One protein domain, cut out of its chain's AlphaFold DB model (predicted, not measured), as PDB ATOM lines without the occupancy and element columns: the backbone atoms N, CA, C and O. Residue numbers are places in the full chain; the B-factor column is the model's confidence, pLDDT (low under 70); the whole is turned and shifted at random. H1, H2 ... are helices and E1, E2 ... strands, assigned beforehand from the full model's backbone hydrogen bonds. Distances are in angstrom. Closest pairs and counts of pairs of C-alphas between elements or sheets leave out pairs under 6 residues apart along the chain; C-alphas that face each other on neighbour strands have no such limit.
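AT A GLANCE: This is residues 6 to 90 of the 256 residues of an uncharacterized protein of Dehalococcoidia bacterium (UniProt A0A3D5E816). A strongly twisted antiparallel sheet, order E4, E3, E2, E5, folds over where E3 and E4 bend; H1 covers part of one face and residues 7 to 12 stick out. The 85 printed residues run E1, H1, E2, E3, E4, E5, class mixed. The whole is compact, radius of gyration of the C-alphas 13.4 A, spanning 40 by 30 by 25 A.

HOW THE PARTS SIT: E1, residues 10 to 12, pairs with no named strand. H1, residues 20 to 29, with every O i to N i+4 pair within hydrogen-bond range, is on the sheet at a height of 10.2 A, along E4, residues 63 to 72. E2, residues 35 to 40, and E3, residues 43 to 56, form a hairpin, N 38 to O 46 2.9 A; E3 and E4 form another, N 54 to O 65 2.8 A. E2, E3 and E4 are a meander, successive antiparallel neighbours; E5, residues 83 to 86, beside E2, N 37 to O 85 2.8 A, completes a Greek key.

IN THESE COORDINATES: C-alpha 10 is at (-8.462, -30.618, 37.783), C-alpha 86 at (-3.419, -31.887, 22.156). H1 measures 14.7 A, E2 16.7 A, E3 26.6 A, E4 23.8 A.

THE WHOLE: The printed part has no cut and no long link; pLDDT is under 70 at residues 6 to 23 and 89 to 90.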
ATOM      1  N   LEU A   6      -7.377 -33.049  31.073       44.03
ATOM      2  CA  LEU A   6      -7.991 -31.992  31.871       44.03
ATOM      3  C   LEU A   6      -9.470 -32.328  32.022       44.03
ATOM      4  O   LEU A   6     -10.163 -32.429  31.010       44.03
ATOM      5  N   ASP A   7      -9.949 -32.468  33.258       41.38
ATOM      6  CA  ASP A   7     -11.377 -32.583  33.560       41.38
ATOM      7  C   ASP A   7     -11.777 -31.451  34.515       41.38
ATOM      8  O   ASP A   7     -11.503 -31.477  35.719       41.38
ATOM      9  N   GLY A   8     -12.364 -30.394  33.945       51.62
ATOM     10  CA  GLY A   8     -12.669 -29.154  34.665       51.62
ATOM     11  C   GLY A   8     -11.419 -28.468  35.236       51.62
ATOM     12  O   GLY A   8     -10.395 -28.386  34.562       51.62
ATOM     13  N   ASP A   9     -11.506 -28.006  36.489       46.03
ATOM     14  CA  ASP A   9     -10.428 -27.329  37.241       46.03
ATOM     15  C   ASP A   9      -9.385 -28.323  37.811       46.03
ATOM     16  O   ASP A   9      -8.665 -28.025  38.776       46.03
ATOM     17  N   THR A  10      -9.355 -29.561  37.305       46.31
ATOM     18  CA  THR A  10      -8.462 -30.618  37.783       46.31
ATOM     19  C   THR A  10      -7.739 -31.307  36.636       46.31
ATOM     20  O   THR A  10      -8.293 -31.536  35.561       46.31
ATOM     21  N   LEU A  11      -6.484 -31.681  36.889       54.12
ATOM     22  CA  LEU A  11      -5.813 -32.686  36.078       54.12
ATOM     23  C   LEU A  11      -6.488 -34.029  36.357       54.12
ATOM     24  O   LEU A  11      -6.402 -34.555  37.468       54.12
ATOM     25  N   ALA A  12      -7.159 -34.569  35.351       57.28
ATOM     26  CA  ALA A  12      -7.531 -35.964  35.327       57.28
ATOM     27  C   ALA A  12      -6.263 -36.818  35.165       57.28
ATOM     28  O   ALA A  12      -5.296 -36.424  34.493       57.28
ATOM     29  N   PRO A  13      -6.240 -38.003  35.794       56.81
ATOM     30  CA  PRO A  13      -5.149 -38.923  35.588       56.81
ATOM     31  C   PRO A  13      -5.002 -39.267  34.118       56.81
ATOM     32  O   PRO A  13      -5.975 -39.293  33.367       56.81
ATOM     33  N   PHE A  14      -3.762 -39.538  33.701       59.62
ATOM     34  CA  PHE A  14      -3.597 -40.123  32.378       59.62
ATOM     35  C   PHE A  14      -4.393 -41.414  32.308       59.62
ATOM     36  O   PHE A  14      -4.278 -42.215  33.241       59.62
ATOM     37  N   PRO A  15      -5.076 -41.644  31.180       61.97
ATOM     38  CA  PRO A  15      -5.616 -42.950  30.889       61.97
ATOM     39  C   PRO A  15      -4.491 -43.996  31.030       61.97
ATOM     40  O   PRO A  15      -3.388 -43.822  30.497       61.97
ATOM     41  N   ASP A  16      -4.729 -45.049  31.804       66.06
ATOM     42  CA  ASP A  16      -3.832 -46.185  31.953       66.06
ATOM     43  C   ASP A  16      -3.782 -46.923  30.605       66.06
ATOM     44  O   ASP A  16      -4.802 -47.434  30.136       66.06
ATOM     45  N   PRO A  17      -2.614 -47.022  29.945       62.44
ATOM     46  CA  PRO A  17      -2.501 -47.711  28.665       62.44
ATOM     47  C   PRO A  17      -2.816 -49.213  28.766       62.44
ATOM     48  O   PRO A  17      -2.988 -49.862  27.735       62.44
ATOM     49  N   SER A  18      -2.881 -49.781  29.975       66.12
ATOM     50  CA  SER A  18      -3.338 -51.154  30.210       66.12
ATOM     51  C   SER A  18      -4.868 -51.290  30.283       66.12
ATOM     52  O   SER A  18      -5.395 -52.392  30.103       66.12
ATOM     53  N   SER A  19      -5.597 -50.184  30.472       69.75
ATOM     54  CA  SER A  19      -7.060 -50.129  30.433       69.75
ATOM     55  C   SER A  19      -7.563 -50.029  28.989       69.75
ATOM     56  O   SER A  19      -7.140 -49.179  28.211       69.75
ATOM     57  N   LEU A  20      -8.498 -50.905  28.600       63.06
ATOM     58  CA  LEU A  20      -8.943 -51.029  27.203       63.06
ATOM     59  C   LEU A  20      -9.675 -49.782  26.668       63.06
ATOM     60  O   LEU A  20      -9.440 -49.400  25.526       63.06
ATOM     61  N   GLN A  21     -10.548 -49.150  27.461       66.94
ATOM     62  CA  GLN A  21     -11.266 -47.932  27.031       66.94
ATOM     63  C   GLN A  21     -10.324 -46.730  26.912       66.94
ATOM     64  O   GLN A  21     -10.401 -45.939  25.975       66.94
ATOM     65  N   GLU A  22      -9.406 -46.630  27.859       66.69
ATOM     66  CA  GLU A  22      -8.423 -45.562  27.981       66.69
ATOM     67  C   GLU A  22      -7.349 -45.650  26.885       66.69
ATOM     68  O   GLU A  22      -6.986 -44.644  26.268       66.69
ATOM     69  N   ALA A  23      -6.935 -46.868  26.533       68.50
ATOM     70  CA  ALA A  23      -6.038 -47.134  25.417       68.50
ATOM     71  C   ALA A  23      -6.619 -46.697  24.060       68.50
ATOM     72  O   ALA A  23      -5.874 -46.198  23.214       68.50
ATOM     73  N   GLU A  24      -7.929 -46.838  23.822       71.12
ATOM     74  CA  GLU A  24      -8.562 -46.402  22.565       71.12
ATOM     75  C   GLU A  24      -8.562 -44.871  22.414       71.12
ATOM     76  O   GLU A  24      -8.220 -44.345  21.343       71.12
ATOM     77  N   ALA A  25      -8.884 -44.150  23.492       70.81
ATOM     78  CA  ALA A  25      -8.826 -42.689  23.530       70.81
ATOM     79  C   ALA A  25      -7.390 -42.187  23.305       70.81
ATOM     80  O   ALA A  25      -7.140 -41.352  22.428       70.81
ATOM     81  N   LEU A  26      -6.420 -42.779  24.005       72.00
ATOM     82  CA  LEU A  26      -5.004 -42.454  23.850       72.00
ATOM     83  C   LEU A  26      -4.463 -42.765  22.454       72.00
ATOM     84  O   LEU A  26      -3.732 -41.954  21.884       72.00
ATOM     85  N   THR A  27      -4.838 -43.903  21.870       74.94
ATOM     86  CA  THR A  27      -4.431 -44.279  20.503       74.94
ATOM     87  C   THR A  27      -4.958 -43.279  19.478       74.94
ATOM     88  O   THR A  27      -4.317 -43.014  18.459       74.94
ATOM     89  N   THR A  28      -6.123 -42.689  19.741       80.44
ATOM     90  CA  THR A  28      -6.691 -41.647  18.885       80.44
ATOM     91  C   THR A  28      -5.888 -40.350  18.988       80.44
ATOM     92  O   THR A  28      -5.528 -39.790  17.954       80.44
ATOM     93  N   LEU A  29      -5.542 -39.910  20.204       79.25
ATOM     94  CA  LEU A  29      -4.776 -38.677  20.451       79.25
ATOM     95  C   LEU A  29      -3.297 -38.771  20.025       79.25
ATOM     96  O   LEU A  29      -2.666 -37.761  19.707       79.25
ATOM     97  N   THR A  30      -2.738 -39.980  20.014       85.00
ATOM     98  CA  THR A  30      -1.323 -40.250  19.698       85.00
ATOM     99  C   THR A  30      -1.122 -40.934  18.345       85.00
ATOM    100  O   THR A  30      -0.047 -41.460  18.053       85.00
ATOM    101  N   ARG A  31      -2.135 -40.916  17.471       88.50
ATOM    102  CA  ARG A  31      -2.003 -41.433  16.104       88.50
ATOM    103  C   ARG A  31      -0.942 -40.645  15.338       88.50
ATOM    104  O   ARG A  31      -0.867 -39.425  15.478       88.50
ATOM    105  N   ALA A  32      -0.201 -41.320  14.461       90.50
ATOM    106  CA  ALA A  32       0.698 -40.663  13.516       90.50
ATOM    107  C   ALA A  32      -0.003 -39.504  12.773       90.50
ATOM    108  O   ALA A  32      -1.133 -39.648  12.296       90.50
ATOM    109  N   GLY A  33       0.662 -38.354  12.699       90.19
ATOM    110  CA  GLY A  33       0.148 -37.097  12.155       90.19
ATOM    111  C   GLY A  33      -0.644 -36.233  13.144       90.19
ATOM    112  O   GLY A  33      -0.951 -35.089  12.810       90.19
ATOM    113  N   SER A  34      -0.960 -36.728  14.346       90.56
ATOM    114  CA  SER A  34      -1.608 -35.913  15.385       90.56
ATOM    115  C   SER A  34      -0.692 -34.774  15.817       90.56
ATOM    116  O   SER A  34       0.530 -34.934  15.868       90.56
ATOM    117  N   ARG A  35      -1.279 -33.618  16.132       90.38
ATOM    118  CA  ARG A  35      -0.540 -32.407  16.495       90.38
ATOM    119  C   ARG A  35      -0.757 -32.040  17.953       90.38
ATOM    120  O   ARG A  35      -1.879 -32.057  18.460       90.38
ATOM    121  N   TRP A  36       0.338 -31.671  18.597       89.75
ATOM    122  CA  TRP A  36       0.395 -31.311  20.004       89.75
ATOM    123  C   TRP A  36       1.074 -29.962  20.146       89.75
ATOM    124  O   TRP A  36       2.181 -29.766  19.647       89.75
ATOM    125  N   THR A  37       0.431 -29.029  20.834       89.12
ATOM    126  CA  THR A  37       1.048 -27.739  21.139       89.12
ATOM    127  C   THR A  37       2.044 -27.912  22.276       89.12
ATOM    128  O   THR A  37       1.723 -28.540  23.285       89.12
ATOM    129  N   LEU A  38       3.246 -27.360  22.104       89.00
ATOM    130  CA  LEU A  38       4.329 -27.437  23.079       89.00
ATOM    131  C   LEU A  38       4.441 -26.138  23.870       89.00
ATOM    132  O   LEU A  38       4.409 -25.050  23.284       89.00
ATOM    133  N   PHE A  39       4.638 -26.271  25.178       89.44
ATOM    134  CA  PHE A  39       4.740 -25.172  26.129       89.44
ATOM    135  C   PHE A  39       5.992 -25.287  26.995       89.44
ATOM    136  O   PHE A  39       6.454 -26.388  27.311       89.44
ATOM    137  N   SER A  40       6.521 -24.131  27.379       89.00
ATOM    138  CA  SER A  40       7.560 -23.990  28.395       89.00
ATOM    139  C   SER A  40       7.472 -22.602  29.010       89.00
ATOM    140  O   SER A  40       7.181 -21.655  28.282       89.00
ATOM    141  N   GLU A  41       7.725 -22.482  30.313       88.25
ATOM    142  CA  GLU A  41       7.621 -21.207  31.041       88.25
ATOM    143  C   GLU A  41       6.249 -20.537  30.827       88.25
ATOM    144  O   GLU A  41       6.157 -19.352  30.518       88.25
ATOM    145  N   GLY A  42       5.173 -21.335  30.862       87.25
ATOM    146  CA  GLY A  42       3.800 -20.857  30.675       87.25
ATOM    147  C   GLY A  42       3.434 -20.394  29.258       87.25
ATOM    148  O   GLY A  42       2.278 -20.046  29.021       87.25
ATOM    149  N   VAL A  43       4.361 -20.413  28.293       87.94
ATOM    150  CA  VAL A  43       4.139 -19.878  26.938       87.94
ATOM    151  C   VAL A  43       4.230 -20.953  25.861       87.94
ATOM    152  O   VAL A  43       4.906 -21.972  26.012       87.94
ATOM    153  N   ARG A  44       3.550 -20.729  24.729       89.75
ATOM    154  CA  ARG A  44       3.624 -21.623  23.566       89.75
ATOM    155  C   ARG A  44       4.976 -21.481  22.871       89.75
ATOM    156  O   ARG A  44       5.302 -20.413  22.358       89.75
ATOM    157  N   VAL A  45       5.712 -22.583  22.757       90.12
ATOM    158  CA  VAL A  45       7.066 -22.606  22.171       90.12
ATOM    159  C   VAL A  45       7.186 -23.440  20.902       90.12
ATOM    160  O   VAL A  45       8.200 -23.356  20.212       90.12
ATOM    161  N   GLY A  46       6.170 -24.228  20.554       90.06
ATOM    162  CA  GLY A  46       6.256 -25.052  19.358       90.06
ATOM    163  C   GLY A  46       5.084 -25.987  19.129       90.06
ATOM    164  O   GLY A  46       4.003 -25.829  19.702       90.06
ATOM    165  N   THR A  47       5.321 -26.958  18.254       91.50
ATOM    166  CA  THR A  47       4.395 -28.048  17.943       91.50
ATOM    167  C   THR A  47       5.160 -29.364  17.827       91.50
ATOM    168  O   THR A  47       6.260 -29.400  17.280       91.50
ATOM    169  N   LEU A  48       4.571 -30.447  18.326       90.94
ATOM    170  CA  LEU A  48       4.983 -31.823  18.066       90.94
ATOM    171  C   LEU A  48       3.997 -32.441  17.072       90.94
ATOM    172  O   LEU A  48       2.784 -32.407  17.290       90.94
ATOM    173  N   ILE A  49       4.524 -33.027  16.003       91.81
ATOM    174  CA  ILE A  49       3.783 -33.865  15.063       91.81
ATOM    175  C   ILE A  49       4.165 -35.306  15.364       91.81
ATOM    176  O   ILE A  49       5.333 -35.672  15.264       91.81
ATOM    177  N   VAL A  50       3.187 -36.109  15.769       91.06
ATOM    178  CA  VAL A  50       3.423 -37.486  16.207       91.06
ATOM    179  C   VAL A  50       3.800 -38.374  15.027       91.06
ATOM    180  O   VAL A  50       3.075 -38.413  14.040       91.06
ATOM    181  N   ASP A  51       4.869 -39.154  15.172       89.31
ATOM    182  CA  ASP A  51       5.210 -40.242  14.253       89.31
ATOM    183  C   ASP A  51       4.810 -41.589  14.857       89.31
ATOM    184  O   ASP A  51       4.116 -42.384  14.222       89.31
ATOM    185  N   THR A  52       5.228 -41.844  16.101       86.88
ATOM    186  CA  THR A  52       4.962 -43.106  16.802       86.88
ATOM    187  C   THR A  52       4.718 -42.895  18.293       86.88
ATOM    188  O   THR A  52       5.189 -41.920  18.882       86.88
ATOM    189  N   ALA A  53       4.008 -43.840  18.905       85.88
ATOM    190  CA  ALA A  53       3.803 -43.911  20.344       85.88
ATOM    191  C   ALA A  53       4.213 -45.292  20.869       85.88
ATOM    192  O   ALA A  53       3.941 -46.315  20.235       85.88
ATOM    193  N   THR A  54       4.872 -45.319  22.019       82.31
ATOM    194  CA  THR A  54       5.306 -46.521  22.734       82.31
ATOM    195  C   THR A  54       4.888 -46.426  24.196       82.31
ATOM    196  O   THR A  54       4.612 -45.343  24.700       82.31
ATOM    197  N   VAL A  55       4.821 -47.556  24.896       82.44
ATOM    198  CA  VAL A  55       4.548 -47.562  26.340       82.44
ATOM    199  C   VAL A  55       5.861 -47.392  27.098       82.44
ATOM    200  O   VAL A  55       6.828 -48.107  26.838       82.44
ATOM    201  N   GLU A  56       5.878 -46.467  28.048       80.81
ATOM    202  CA  GLU A  56       6.975 -46.217  28.970       80.81
ATOM    203  C   GLU A  56       6.640 -46.812  30.338       80.81
ATOM    204  O   GLU A  56       5.664 -46.422  30.987       80.81
ATOM    205  N   GLN A  57       7.439 -47.801  30.740       78.00
ATOM    206  CA  GLN A  57       7.183 -48.631  31.920       78.00
ATOM    207  C   GLN A  57       7.772 -48.049  33.206       78.00
ATOM    208  O   GLN A  57       7.327 -48.411  34.287       78.00
ATOM    209  N   ASP A  58       8.714 -47.110  33.092       83.69
ATOM    210  CA  ASP A  58       9.323 -46.443  34.247       83.69
ATOM    211  C   ASP A  58       8.334 -45.496  34.945       83.69
ATOM    212  O   ASP A  58       8.610 -45.009  36.040       83.69
ATOM    213  N   PHE A  59       7.180 -45.217  34.328       86.00
ATOM    214  CA  PHE A  59       6.096 -44.474  34.954       86.00
ATOM    215  C   PHE A  59       5.109 -45.379  35.692       86.00
ATOM    216  O   PHE A  59       4.799 -46.487  35.254       86.00
ATOM    217  N   CYS A  60       4.542 -44.845  36.769       85.56
ATOM    218  CA  CYS A  60       3.436 -45.439  37.495       85.56
ATOM    219  C   CYS A  60       2.252 -44.442  37.558       85.56
ATOM    220  O   CYS A  60       2.416 -43.355  38.116       85.56
ATOM    221  N   PRO A  61       1.063 -44.788  37.020       79.69
ATOM    222  CA  PRO A  61       0.842 -45.900  36.093       79.69
ATOM    223  C   PRO A  61       1.677 -45.703  34.820       79.69
ATOM    224  O   PRO A  61       2.162 -44.597  34.560       79.69
ATOM    225  N   SER A  62       1.859 -46.766  34.030       79.00
ATOM    226  CA  SER A  62       2.596 -46.671  32.764       79.00
ATOM    227  C   SER A  62       2.023 -45.556  31.888       79.00
ATOM    228  O   SER A  62       0.824 -45.287  31.909       79.00
ATOM    229  N   LYS A  63       2.872 -44.881  31.112       78.75
ATOM    230  CA  LYS A  63       2.454 -43.761  30.250       78.75
ATOM    231  C   LYS A  63       2.798 -44.062  28.803       78.75
ATOM    232  O   LYS A  63       3.643 -44.907  28.522       78.75
ATOM    233  N   LEU A  64       2.181 -43.343  27.870       78.56
ATOM    234  CA  LEU A  64       2.646 -43.344  26.487       78.56
ATOM    235  C   LEU A  64       3.773 -42.330  26.297       78.56
ATOM    236  O   LEU A  64       3.630 -41.137  26.582       78.56
ATOM    237  N   SER A  65       4.878 -42.811  25.748       82.75
ATOM    238  CA  SER A  65       5.924 -41.988  25.170       82.75
ATOM    239  C   SER A  65       5.624 -41.779  23.695       82.75
ATOM    240  O   SER A  65       5.287 -42.713  22.973       82.75
ATOM    241  N   VAL A  66       5.723 -40.537  23.243       85.00
ATOM    242  CA  VAL A  66       5.422 -40.155  21.867       85.00
ATOM    243  C   VAL A  66       6.681 -39.570  21.258       85.00
ATOM    244  O   VAL A  66       7.305 -38.694  21.861       85.00
ATOM    245  N   SER A  67       7.034 -40.043  20.067       85.06
ATOM    246  CA  SER A  67       8.136 -39.513  19.272       85.06
ATOM    247  C   SER A  67       7.616 -38.958  17.954       85.06
ATOM    248  O   SER A  67       6.600 -39.415  17.421       85.06
ATOM    249  N   GLY A  68       8.307 -37.950  17.436       89.56
ATOM    250  CA  GLY A  68       7.994 -37.372  16.144       89.56
ATOM    251  C   GLY A  68       8.739 -36.077  15.879       89.56
ATOM    252  O   GLY A  68       9.722 -35.756  16.555       89.56
ATOM    253  N   MET A  69       8.266 -35.327  14.891       91.88
ATOM    254  CA  MET A  69       8.875 -34.068  14.486       91.88
ATOM    255  C   MET A  69       8.499 -32.945  15.451       91.88
ATOM    256  O   MET A  69       7.322 -32.675  15.681       91.88
ATOM    257  N   VAL A  70       9.514 -32.264  15.981       90.56
ATOM    258  CA  VAL A  70       9.351 -31.114  16.870       90.56
ATOM    259  C   VAL A  70       9.728 -29.842  16.116       90.56
ATOM    260  O   VAL A  70      10.853 -29.701  15.639       90.56
ATOM    261  N   GLU A  71       8.791 -28.904  16.040       90.94
ATOM    262  CA  GLU A  71       8.981 -27.578  15.457       90.94
ATOM    263  C   GLU A  71       8.946 -26.538  16.579       90.94
ATOM    264  O   GLU A  71       7.881 -26.249  17.128       90.94
ATOM    265  N   LEU A  72      10.110 -25.985  16.936       89.56
ATOM    266  CA  LEU A  72      10.240 -24.959  17.976       89.56
ATOM    267  C   LEU A  72      10.455 -23.572  17.375       89.56
ATOM    268  O   LEU A  72      11.024 -23.413  16.291       89.56
ATOM    269  N   VAL A  73      10.046 -22.548  18.120       88.81
ATOM    270  CA  VAL A  73      10.481 -21.176  17.848       88.81
ATOM    271  C   VAL A  73      11.997 -21.056  18.070       88.81
ATOM    272  O   VAL A  73      12.537 -21.729  18.949       88.81
ATOM    273  N   PRO A  74      12.714 -20.180  17.337       86.50
ATOM    274  CA  PRO A  74      14.176 -20.114  17.410       86.50
ATOM    275  C   PRO A  74      14.750 -19.903  18.817       86.50
ATOM    276  O   PRO A  74      15.823 -20.418  19.119       86.50
ATOM    277  N   THR A  75      14.047 -19.158  19.677       85.25
ATOM    278  CA  THR A  75      14.465 -18.883  21.061       85.25
ATOM    279  C   THR A  75      14.323 -20.085  21.993       85.25
ATOM    280  O   THR A  75      14.940 -20.091  23.048       85.25
ATOM    281  N   ALA A  76      13.549 -21.100  21.604       85.81
ATOM    282  CA  ALA A  76      13.337 -22.337  22.350       85.81
ATOM    283  C   ALA A  76      14.204 -23.501  21.829       85.81
ATOM    284  O   ALA A  76      14.058 -24.639  22.272       85.81
ATOM    285  N   ASN A  77      15.111 -23.249  20.877       82.62
ATOM    286  CA  ASN A  77      16.029 -24.276  20.390       82.62
ATOM    287  C   ASN A  77      16.947 -24.763  21.521       82.62
ATOM    288  O   ASN A  77      17.670 -23.970  22.117       82.62
ATOM    289  N   GLY A  78      16.952 -26.075  21.764       79.88
ATOM    290  CA  GLY A  78      17.761 -26.711  22.810       79.88
ATOM    291  C   GLY A  78      17.001 -27.042  24.096       79.88
ATOM    292  O   GLY A  78      17.588 -27.638  24.991       79.88
ATOM    293  N   LEU A  79      15.708 -26.713  24.190       83.62
ATOM    294  CA  LEU A  79      14.884 -27.168  25.309       83.62
ATOM    295  C   LEU A  79      14.668 -28.682  25.257       83.62
ATOM    296  O   LEU A  79      14.249 -29.231  24.240       83.62
ATOM    297  N   GLU A  80      14.908 -29.338  26.389       81.38
ATOM    298  CA  GLU A  80      14.762 -30.792  26.532       81.38
ATOM    299  C   GLU A  80      13.458 -31.197  27.234       81.38
ATOM    300  O   GLU A  80      12.984 -32.322  27.078       81.38
ATOM    301  N   ARG A  81      12.857 -30.286  28.011       85.31
ATOM    302  CA  ARG A  81      11.644 -30.536  28.801       85.31
ATOM    303  C   ARG A  81      10.556 -29.549  28.412       85.31
ATOM    304  O   ARG A  81      10.716 -28.345  28.582       85.31
ATOM    305  N   LEU A  82       9.457 -30.079  27.891       87.69
ATOM    306  CA  LEU A  82       8.323 -29.320  27.374       87.69
ATOM    307  C   LEU A  82       7.028 -29.962  27.866       87.69
ATOM    308  O   LEU A  82       6.938 -31.192  27.942       87.69
ATOM    309  N   LEU A  83       6.021 -29.144  28.156       88.06
ATOM    310  CA  LEU A  83       4.650 -29.625  28.317       88.06
ATOM    311  C   LEU A  83       4.008 -29.737  26.936       88.06
ATOM    312  O   LEU A  83       4.229 -28.884  26.077       88.06
ATOM    313  N   ALA A  84       3.205 -30.772  26.718       85.81
ATOM    314  CA  ALA A  84       2.499 -30.977  25.462       85.81
ATOM    315  C   ALA A  84       1.006 -31.165  25.732       85.81
ATOM    316  O   ALA A  84       0.638 -32.053  26.498       85.81
ATOM    317  N   LEU A  85       0.167 -30.372  25.062       84.19
ATOM    318  CA  LEU A  85      -1.290 -30.529  25.073       84.19
ATOM    319  C   LEU A  85      -1.811 -30.807  23.654       84.19
ATOM    320  O   LEU A  85      -1.271 -30.242  22.695       84.19
ATOM    321  N   PRO A  86      -2.856 -31.638  23.480       83.25
ATOM    322  CA  PRO A  86      -3.419 -31.887  22.156       83.25
ATOM    323  C   PRO A  86      -3.980 -30.588  21.563       83.25
ATOM    324  O   PRO A  86      -4.654 -29.834  22.271       83.25
ATOM    325  N   GLU A  87      -3.784 -30.334  20.263       81.94
ATOM    326  CA  GLU A  87      -4.382 -29.152  19.602       81.94
ATOM    327  C   GLU A  87      -5.922 -29.148  19.688       81.94
ATOM    328  O   GLU A  87      -6.538 -28.083  19.729       81.94
ATOM    329  N   SER A  88      -6.557 -30.324  19.799       70.56
ATOM    330  CA  SER A  88      -8.011 -30.461  19.972       70.56
ATOM    331  C   SER A  88      -8.550 -29.832  21.258       70.56
ATOM    332  O   SER A  88      -9.744 -29.558  21.336       70.56
ATOM    333  N   THR A  89      -7.687 -29.548  22.238       69.00
ATOM    334  CA  THR A  89      -8.045 -28.831  23.476       69.00
ATOM    335  C   THR A  89      -8.393 -27.355  23.206       69.00
ATOM    336  O   THR A  89      -8.864 -26.660  24.097       69.00
ATOM    337  N   ASN A  90      -8.176 -26.868  21.970       56.47
ATOM    338  CA  ASN A  90      -8.575 -25.551  21.456       56.47
ATOM    339  C   ASN A  90      -8.186 -24.366  22.363       56.47
ATOM    340  O   ASN A  90      -8.931 -23.395  22.506       56.47
TER     341      ASN A  90